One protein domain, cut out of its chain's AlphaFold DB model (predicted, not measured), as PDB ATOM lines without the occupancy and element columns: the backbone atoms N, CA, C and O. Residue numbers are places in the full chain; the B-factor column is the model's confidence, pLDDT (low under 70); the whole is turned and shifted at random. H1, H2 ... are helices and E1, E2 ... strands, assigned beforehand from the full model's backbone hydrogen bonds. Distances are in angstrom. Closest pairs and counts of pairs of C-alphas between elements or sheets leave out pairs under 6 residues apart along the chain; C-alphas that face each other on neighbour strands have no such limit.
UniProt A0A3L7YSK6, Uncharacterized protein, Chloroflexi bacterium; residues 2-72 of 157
ATOM      1  N   MET A   2     337.142 608.777 459.750       72.25
ATOM      2  CA  MET A   2     337.806 609.538 460.818       72.25
ATOM      3  C   MET A   2     339.208 609.040 461.179       72.25
ATOM      4  O   MET A   2     340.080 609.875 461.375       72.25
ATOM      5  N   ASP A   3     339.484 607.733 461.135       77.75
ATOM      6  CA  ASP A   3     340.856 607.227 461.343       77.75
ATOM      7  C   ASP A   3     341.828 607.701 460.266       77.75
ATOM      8  O   ASP A   3     342.931 608.141 460.563       77.75
ATOM      9  N   ALA A   4     341.400 607.647 459.003       76.94
ATOM     10  CA  ALA A   4     342.205 608.113 457.879       76.94
ATOM     11  C   ALA A   4     342.473 609.621 457.976       76.94
ATOM     12  O   ALA A   4     343.586 610.070 457.718       76.94
ATOM     13  N   TRP A   5     341.466 610.392 458.392       81.88
ATOM     14  CA  TRP A   5     341.620 611.816 458.660       81.88
ATOM     15  C   TRP A   5     342.581 612.074 459.828       81.88
ATOM     16  O   TRP A   5     343.503 612.871 459.684       81.88
ATOM     17  N   LEU A   6     342.436 611.363 460.948       83.75
ATOM     18  CA  LEU A   6     343.303 611.523 462.115       83.75
ATOM     19  C   LEU A   6     344.753 611.130 461.800       83.75
ATOM     20  O   LEU A   6     345.679 611.839 462.185       83.75
ATOM     21  N   ALA A   7     344.957 610.044 461.053       88.50
ATOM     22  CA  ALA A   7     346.270 609.626 460.573       88.50
ATOM     23  C   ALA A   7     346.907 610.691 459.668       88.50
ATOM     24  O   ALA A   7     348.073 611.035 459.852       88.50
ATOM     25  N   TYR A   8     346.132 611.258 458.736       88.44
ATOM     26  CA  TYR A   8     346.591 612.348 457.876       88.44
ATOM     27  C   TYR A   8     346.982 613.590 458.688       88.44
ATOM     28  O   TYR A   8     348.069 614.136 458.501       88.44
ATOM     29  N   MET A   9     346.132 614.010 459.627       87.50
ATOM     30  CA  MET A   9     346.397 615.177 460.464       87.50
ATOM     31  C   MET A   9     347.609 614.967 461.377       87.50
ATOM     32  O   MET A   9     348.402 615.890 461.535       87.50
ATOM     33  N   ASN A  10     347.804 613.760 461.920       90.00
ATOM     34  CA  ASN A  10     348.997 613.419 462.697       90.00
ATOM     35  C   ASN A  10     350.271 613.515 461.854       90.00
ATOM     36  O   ASN A  10     351.205 614.199 462.262       90.00
ATOM     37  N   ALA A  11     350.288 612.903 460.667       92.69
ATOM     38  CA  ALA A  11     351.444 612.960 459.775       92.69
ATOM     39  C   ALA A  11     351.783 614.405 459.375       92.69
ATOM     40  O   ALA A  11     352.948 614.806 459.361       92.69
ATOM     41  N   TRP A  12     350.762 615.219 459.092       91.50
ATOM     42  CA  TRP A  12     350.955 616.622 458.743       91.50
ATOM     43  C   TRP A  12     351.480 617.446 459.926       91.50
ATOM     44  O   TRP A  12     352.459 618.177 459.786       91.50
ATOM     45  N   ARG A  13     350.892 617.267 461.111       91.50
ATOM     46  CA  ARG A  13     351.333 617.891 462.362       91.50
ATOM     47  C   ARG A  13     352.800 617.564 462.671       91.50
ATOM     48  O   ARG A  13     353.576 618.463 462.989       91.50
ATOM     49  N   GLU A  14     353.181 616.295 462.549       93.25
ATOM     50  CA  GLU A  14     354.561 615.832 462.740       93.25
ATOM     51  C   GLU A  14     355.511 616.458 461.718       93.25
ATOM     52  O   GLU A  14     356.581 616.930 462.097       93.25
ATOM     53  N   SER A  15     355.099 616.560 460.449       95.44
ATOM     54  CA  SER A  15     355.905 617.208 459.405       95.44
ATOM     55  C   SER A  15     356.169 618.697 459.664       95.44
ATOM     56  O   SER A  15     357.184 619.229 459.219       95.44
ATOM     57  N   LEU A  16     355.277 619.363 460.403       92.81
ATOM     58  CA  LEU A  16     355.397 620.768 460.797       92.81
ATOM     59  C   LEU A  16     356.068 620.954 462.168       92.81
ATOM     60  O   LEU A  16     356.284 622.092 462.577       92.81
ATOM     61  N   ASN A  17     356.400 619.863 462.869       95.06
ATOM     62  CA  ASN A  17     356.949 619.863 464.228       95.06
ATOM     63  C   ASN A  17     356.116 620.694 465.227       95.06
ATOM     64  O   ASN A  17     356.659 621.488 465.994       95.06
ATOM     65  N   VAL A  18     354.792 620.517 465.204       91.12
ATOM     66  CA  VAL A  18     353.858 621.165 466.143       91.12
ATOM     67  C   VAL A  18     353.090 620.125 466.962       91.12
ATOM     68  O   VAL A  18     352.980 618.960 466.590       91.12
ATOM     69  N   THR A  19     352.558 620.508 468.111       89.88
ATOM     70  CA  THR A  19     351.689 619.680 468.961       89.88
ATOM     71  C   THR A  19     350.217 619.920 468.635       89.88
ATOM     72  O   THR A  19     349.865 620.924 468.020       89.88
ATOM     73  N   TRP A  20     349.317 619.030 469.069       86.38
ATOM     74  CA  TRP A  20     347.874 619.258 468.913       86.38
ATOM     75  C   TRP A  20     347.422 620.565 469.580       86.38
ATOM     76  O   TRP A  20     346.677 621.335 468.975       86.38
ATOM     77  N   ALA A  21     347.990 620.888 470.745       86.12
ATOM     78  CA  ALA A  21     347.736 622.136 471.460       86.12
ATOM     79  C   ALA A  21     348.179 623.399 470.694       86.12
ATOM     80  O   ALA A  21     347.625 624.478 470.923       86.12
ATOM     81  N   GLU A  22     349.136 623.282 469.773       87.12
ATOM     82  CA  GLU A  22     349.599 624.367 468.893       87.12
ATOM     83  C   GLU A  22     348.826 624.424 467.567       87.12
ATOM     84  O   GLU A  22     348.873 625.431 466.859       87.12
ATOM     85  N   THR A  23     348.074 623.375 467.229       85.62
ATOM     86  CA  THR A  23     347.212 623.362 466.043       85.62
ATOM     87  C   THR A  23     345.855 623.991 466.330       85.62
ATOM     88  O   THR A  23     345.306 623.893 467.431       85.62
ATOM     89  N   ARG A  24     345.283 624.648 465.318       84.88
ATOM     90  CA  ARG A  24     343.892 625.100 465.350       84.88
ATOM     91  C   ARG A  24     343.165 624.621 464.107       84.88
ATOM     92  O   ARG A  24     343.592 624.932 462.997       84.88
ATOM     93  N   ILE A  25     342.070 623.895 464.304       84.81
ATOM     94  CA  ILE A  25     341.138 623.550 463.234       84.81
ATOM     95  C   ILE A  25     340.096 624.652 463.190       84.81
ATOM     96  O   ILE A  25     339.261 624.771 464.088       84.81
ATOM     97  N   VAL A  26     340.201 625.492 462.166       86.19
ATOM     98  CA  VAL A  26     339.325 626.646 462.009       86.19
ATOM     99  C   VAL A  26     338.135 626.275 461.143       86.19
ATOM    100  O   VAL A  26     338.299 625.599 460.130       86.19
ATOM    101  N   HIS A  27     336.958 626.721 461.560       85.00
ATOM    102  CA  HIS A  27     335.690 626.470 460.894       85.00
ATOM    103  C   HIS A  27     334.833 627.755 460.918       85.00
ATOM    104  O   HIS A  27     335.024 628.610 461.786       85.00
ATOM    105  N   TRP A  28     333.928 627.937 459.953       82.31
ATOM    106  CA  TRP A  28     333.114 629.150 459.767       82.31
ATOM    107  C   TRP A  28     331.625 628.806 459.706       82.31
ATOM    108  O   TRP A  28     330.960 629.006 458.692       82.31
ATOM    109  N   SER A  29     331.115 628.219 460.787       72.19
ATOM    110  CA  SER A  29     329.695 628.078 461.154       72.19
ATOM    111  C   SER A  29     329.531 626.914 462.145       72.19
ATOM    112  O   SER A  29     330.397 626.035 462.227       72.19
ATOM    113  N   PRO A  30     328.365 626.808 462.810       59.47
ATOM    114  CA  PRO A  30     328.012 625.628 463.598       59.47
ATOM    115  C   PRO A  30     327.824 624.356 462.756       59.47
ATOM    116  O   PRO A  30     327.851 623.257 463.305       59.47
ATOM    117  N   ALA A  31     327.607 624.476 461.438       57.34
ATOM    118  CA  ALA A  31     327.314 623.331 460.576       57.34
ATOM    119  C   ALA A  31     328.492 622.349 460.519       57.34
ATOM    120  O   ALA A  31     328.284 621.141 460.582       57.34
ATOM    121  N   GLU A  32     329.721 622.863 460.484       55.97
ATOM    122  CA  GLU A  32     330.939 622.047 460.462       55.97
ATOM    123  C   GLU A  32     331.146 621.308 461.787       55.97
ATOM    124  O   GLU A  32     331.461 620.118 461.776       55.97
ATOM    125  N   ARG A  33     330.856 621.962 462.925       57.12
ATOM    126  CA  ARG A  33     330.828 621.312 464.243       57.12
ATOM    127  C   ARG A  33     329.803 620.182 464.256       57.12
ATOM    128  O   ARG A  33     330.140 619.051 464.575       57.12
ATOM    129  N   ASN A  34     328.567 620.454 463.849       59.16
ATOM    130  CA  ASN A  34     327.522 619.437 463.846       59.16
ATOM    131  C   ASN A  34     327.898 618.245 462.962       59.16
ATOM    132  O   ASN A  34     327.688 617.114 463.377       59.16
ATOM    133  N   LEU A  35     328.503 618.458 461.793       63.62
ATOM    134  CA  LEU A  35     328.879 617.370 460.887       63.62
ATOM    135  C   LEU A  35     330.052 616.532 461.421       63.62
ATOM    136  O   LEU A  35     329.976 615.304 461.404       63.62
ATOM    137  N   LEU A  36     331.111 617.174 461.926       63.38
ATOM    138  CA  LEU A  36     332.292 616.488 462.460       63.38
ATOM    139  C   LEU A  36     332.029 615.825 463.809       63.38
ATOM    140  O   LEU A  36     332.413 614.673 463.981       63.38
ATOM    141  N   PHE A  37     331.337 616.493 464.732       65.06
ATOM    142  CA  PHE A  37     330.980 615.888 466.014       65.06
ATOM    143  C   PHE A  37     329.905 614.817 465.840       65.06
ATOM    144  O   PHE A  37     330.075 613.745 466.394       65.06
ATOM    145  N   THR A  38     328.908 614.981 464.958       64.94
ATOM    146  CA  THR A  38     327.983 613.869 464.646       64.94
ATOM    147  C   THR A  38     328.723 612.680 464.029       64.94
ATOM    148  O   THR A  38     328.412 611.529 464.339       64.94
ATOM    149  N   ALA A  39     329.713 612.916 463.160       63.84
ATOM    150  CA  ALA A  39     330.530 611.846 462.594       63.84
ATOM    151  C   ALA A  39     331.434 611.181 463.648       63.84
ATOM    152  O   ALA A  39     331.574 609.956 463.627       63.84
ATOM    153  N   ALA A  40     332.005 611.963 464.568       61.53
ATOM    154  CA  ALA A  40     332.806 611.481 465.689       61.53
ATOM    155  C   ALA A  40     331.951 610.684 466.685       61.53
ATOM    156  O   ALA A  40     332.304 609.557 467.010       61.53
ATOM    157  N   ASP A  41     330.780 611.191 467.064       66.88
ATOM    158  CA  ASP A  41     329.795 610.517 467.913       66.88
ATOM    159  C   ASP A  41     329.318 609.216 467.260       66.88
ATOM    160  O   ASP A  41     329.241 608.169 467.900       66.88
ATOM    161  N   SER A  42     329.076 609.237 465.946       63.31
ATOM    162  CA  SER A  42     328.724 608.040 465.176       63.31
ATOM    163  C   SER A  42     329.867 607.024 465.106       63.31
ATOM    164  O   SER A  42     329.612 605.826 464.967       63.31
ATOM    165  N   ALA A  43     331.126 607.469 465.125       58.97
ATOM    166  CA  ALA A  43     332.296 606.594 465.159       58.97
ATOM    167  C   ALA A  43     332.496 606.002 466.561       58.97
ATOM    168  O   ALA A  43     332.618 604.786 466.672       58.97
ATOM    169  N   ALA A  44     332.408 606.817 467.612       67.88
ATOM    170  CA  ALA A  44     332.463 606.390 469.009       67.88
ATOM    171  C   ALA A  44     331.311 605.432 469.368       67.88
ATOM    172  O   ALA A  44     331.515 604.428 470.045       67.88
ATOM    173  N   SER A  45     330.105 605.668 468.840       68.94
ATOM    174  CA  SER A  45     328.955 604.771 469.015       68.94
ATOM    175  C   SER A  45     329.193 603.382 468.408       68.94
ATOM    176  O   SER A  45     328.789 602.377 468.992       68.94
ATOM    177  N   ARG A  46     329.869 603.307 467.254       70.38
ATOM    178  CA  ARG A  46     330.233 602.035 466.601       70.38
ATOM    179  C   ARG A  46     331.490 601.398 467.199       70.38
ATOM    180  O   ARG A  46     331.638 600.179 467.141       70.38
ATOM    181  N   HIS A  47     332.373 602.212 467.771       70.44
ATOM    182  CA  HIS A  47     333.665 601.822 468.324       70.44
ATOM    183  C   HIS A  47     333.889 602.537 469.669       70.44
ATOM    184  O   HIS A  47     334.501 603.600 469.697       70.44
ATOM    185  N   PRO A  48     333.435 601.967 470.801       75.19
ATOM    186  CA  PRO A  48     333.413 602.655 472.102       75.19
ATOM    187  C   PRO A  48     334.781 603.063 472.660       75.19
ATOM    188  O   PRO A  48     334.865 603.901 473.549       75.19
ATOM    189  N   THR A  49     335.858 602.451 472.167       77.19
ATOM    190  CA  THR A  49     337.243 602.777 472.537       77.19
ATOM    191  C   THR A  49     337.864 603.840 471.633       77.19
ATOM    192  O   THR A  49     339.044 604.148 471.777       77.19
ATOM    193  N   TRP A  50     337.116 604.339 470.651       77.00
ATOM    194  CA  TRP A  50     337.569 605.347 469.711       77.00
ATOM    195  C   TRP A  50     337.183 606.738 470.208       77.00
ATOM    196  O   TRP A  50     336.022 606.992 470.527       77.00
ATOM    197  N   SER A  51     338.148 607.650 470.227       73.56
ATOM    198  CA  SER A  51     337.934 609.060 470.530       73.56
ATOM    199  C   SER A  51     338.821 609.934 469.650       73.56
ATOM    200  O   SER A  51     339.868 609.508 469.153       73.56
ATOM    201  N   LEU A  52     338.396 611.180 469.453       76.31
ATOM    202  CA  LEU A  52     339.291 612.220 468.962       76.31
ATOM    203  C   LEU A  52     340.249 612.638 470.092       76.31
ATOM    204  O   LEU A  52     339.833 612.626 471.252       76.31
ATOM    205  N   PRO A  53     341.496 613.036 469.779       79.81
ATOM    206  CA  PRO A  53     342.370 613.663 470.765       79.81
ATOM    207  C   PRO A  53     341.691 614.885 471.395       79.81
ATOM    208  O   PRO A  53     341.162 615.743 470.681       79.81
ATOM    209  N   GLU A  54     341.708 614.967 472.725       79.00
ATOM    210  CA  GLU A  54     341.071 616.056 473.480       79.00
ATOM    211  C   GLU A  54     341.749 617.407 473.208       79.00
ATOM    212  O   GLU A  54     341.125 618.462 473.298       79.00
ATOM    213  N   GLU A  55     343.022 617.379 472.815       80.75
ATOM    214  CA  GLU A  55     343.854 618.551 472.568       80.75
ATOM    215  C   GLU A  55     343.637 619.182 471.186       80.75
ATOM    216  O   GLU A  55     344.311 620.161 470.851       80.75
ATOM    217  N   ILE A  56     342.724 618.649 470.360       80.69
ATOM    218  CA  ILE A  56     342.369 619.280 469.085       80.69
ATOM    219  C   ILE A  56     341.750 620.654 469.361       80.69
ATOM    220  O   ILE A  56     340.617 620.780 469.825       80.69
ATOM    221  N   GLY A  57     342.493 621.707 469.021       81.31
ATOM    222  CA  GLY A  57     342.041 623.083 469.176       81.31
ATOM    223  C   GLY A  57     341.024 623.485 468.108       81.31
ATOM    224  O   GLY A  57     341.398 624.047 467.080       81.31
ATOM    225  N   TRP A  58     339.740 623.237 468.344       81.75
ATOM    226  CA  TRP A  58     338.666 623.762 467.497       81.75
ATOM    227  C   TRP A  58     338.540 625.278 467.656       81.75
ATOM    228  O   TRP A  58     338.556 625.796 468.772       81.75
ATOM    229  N   PHE A  59     338.406 625.995 466.542       84.81
ATOM    230  CA  PHE A  59     338.203 627.439 466.542       84.81
ATOM    231  C   PHE A  59     337.047 627.816 465.615       84.81
ATOM    232  O   PHE A  59     337.155 627.707 464.391       84.81
ATOM    233  N   ASP A  60     335.951 628.274 466.216       85.69
ATOM    234  CA  ASP A  60     334.775 628.765 465.504       85.69
ATOM    235  C   ASP A  60     334.994 630.225 465.118       85.69
ATOM    236  O   ASP A  60     334.708 631.142 465.885       85.69
ATOM    237  N   ALA A  61     335.537 630.455 463.924       87.31
ATOM    238  CA  ALA A  61     335.821 631.804 463.455       87.31
ATOM    239  C   ALA A  61     334.546 632.643 463.299       87.31
ATOM    240  O   ALA A  61     334.611 633.863 463.426       87.31
ATOM    241  N   PHE A  62     333.393 632.014 463.058       85.75
ATOM    242  CA  PHE A  62     332.132 632.734 462.979       85.75
ATOM    243  C   PHE A  62     331.706 633.233 464.367       85.75
ATOM    244  O   PHE A  62     331.510 634.432 464.541       85.75
ATOM    245  N   ASP A  63     331.631 632.367 465.379       84.38
ATOM    246  CA  ASP A  63     331.268 632.813 466.736       84.38
ATOM    247  C   ASP A  63     332.289 633.823 467.290       84.38
ATOM    248  O   ASP A  63     331.929 634.916 467.732       84.38
ATOM    249  N   GLU A  64     333.579 633.494 467.202       86.25
ATOM    250  CA  GLU A  64     334.645 634.266 467.842       86.25
ATOM    251  C   GLU A  64     334.888 635.628 467.178       86.25
ATOM    252  O   GLU A  64     335.136 636.610 467.876       86.25
ATOM    253  N   LEU A  65     334.801 635.731 465.846       83.88
ATOM    254  CA  LEU A  65     335.086 636.991 465.142       83.88
ATOM    255  C   LEU A  65     333.822 637.801 464.857       83.88
ATOM    256  O   LEU A  65     333.832 639.025 464.986       83.88
ATOM    257  N   VAL A  66     332.736 637.137 464.462       80.25
ATOM    258  CA  VAL A  66     331.512 637.818 464.031       80.25
ATOM    259  C   VAL A  66     330.563 638.032 465.197       80.25
ATOM    260  O   VAL A  66     330.041 639.129 465.357       80.25
ATOM    261  N   TYR A  67     330.280 636.998 465.986       79.25
ATOM    262  CA  TYR A  67     329.232 637.105 466.999       79.25
ATOM    263  C   TYR A  67     329.729 637.820 468.262       79.25
ATOM    264  O   TYR A  67     329.046 638.697 468.790       79.25
ATOM    265  N   ARG A  68     330.937 637.486 468.731       85.44
ATOM    266  CA  ARG A  68     331.504 638.025 469.980       85.44
ATOM    267  C   ARG A  68     332.196 639.379 469.835       85.44
ATOM    268  O   ARG A  68     332.103 640.193 470.750       85.44
ATOM    269  N   VAL A  69     332.898 639.615 468.723       83.19
ATOM    270  CA  VAL A  69     333.742 640.814 468.489       83.19
ATOM    271  C   VAL A  69     333.112 641.819 467.491       83.19
ATOM    272  O   VAL A  69     333.653 642.895 467.257       83.19
ATOM    273  N   PRO A  70     331.860 641.589 467.070       77.12
ATOM    274  CA  PRO A  70     331.226 642.137 465.853       77.12
ATOM    275  C   PRO A  70     332.137 642.612 464.709       77.12
ATOM    276  O   PRO A  70     331.979 643.724 464.200       77.12
ATOM    277  N   VAL A  71     333.073 641.779 464.244       79.62
ATOM    278  CA  VAL A  71     333.870 642.133 463.060       79.62
ATOM    279  C   VAL A  71     332.984 642.116 461.810       79.62
ATOM    280  O   VAL A  71     332.367 641.107 461.473       79.62
ATOM    281  N   SER A  72     332.961 643.241 461.096       85.38
ATOM    282  CA  SER A  72     332.312 643.381 459.792       85.38
ATOM    283  C   SER A  72     333.222 644.121 458.817       85.38
ATOM    284  O   SER A  72     334.200 644.760 459.208       85.38
TER     285      SER A  72
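This is residues 2 to 72 of the 157 residues of an uncharacterized protein of Chloroflexi bacterium (UniProt A0A3L7YSK6). The printed part is a loose, flat frame, with the two longer helices H1 and H2 as two of its sides, set at a steep angle, and a small ladder of two short strands, E1 and E2, as its third part. The start of H1 comes near the later half of H2, the long link from H2 to E2 runs back to the ladder, and the short helix H3 follows E2 out towards one end of the longest axis. The 71 printed residues hold three named helices and two named strands, in the order H1 E1 H2 E2 H3; the sheet, E1 beside E2, is parallel, and the class is mostly helix. The whole is loose, with a radius of gyration of the C-alphas of 14.0 A and spans of 41 by 31 by 16 A.

H1, residues 2 to 15, and H2, residues 30 to 46, only just touch, with 3 pairs of C-alphas within 8 A; the closest C-alphas are those of Met 2 and Ala 40, 7.2 A apart. H1 touches with residue 2 alone and H2 with residues 39 to 43 alone. They run opposite ways at a steep tilt of 68 degrees, only just short of about perpendicular. E1, residues 25 to 27, and E2, residues 58 to 60, are parallel neighbours at 23 degrees, and N 59 and O 25 are within hydrogen-bond range at 2.9 A, as are N 27 and O 59 at 3.0 A. E1, H2 and E2 form a strand-helix-strand unit, two parallel neighbour strands with a helix between them along the chain, and its crossover is right-handed. H3, residues 61 to 67, touches no helix; its closest C-alpha to E1 is that of Ala 61, 5.9 A from that of His 27. H1 and H3 are apart, and H2 and H3 are only just apart, 8.2 A at their closest C-alphas. In H1, H2 and H3 every O i to N i+4 pair is within hydrogen-bond range.

H1 begins at C-alpha 2, (337.806, 609.538, 460.818), and is 19.7 A long. E1 is 6.6 A long. H2 runs 23.9 A, from C-alpha 30 at (328.012, 625.628, 463.598) to C-alpha 46. E2 is 6.6 A long, and H3 is 9.2 A long, ending at C-alpha 67, (329.232, 637.105, 466.999).

The two C-alphas farthest apart are those of Thr 49 and Ser 72, at 42.8 A. The printed part has no cut. The link from H2 to E2, with 11 residues, is long; that from H1 to E1 is short, and those from E1 to H2 and from E2 to H3 are tight. The mean pLDDT of the printed part is 78.7, and residues 30 to 45, which belong to H2, are under 70.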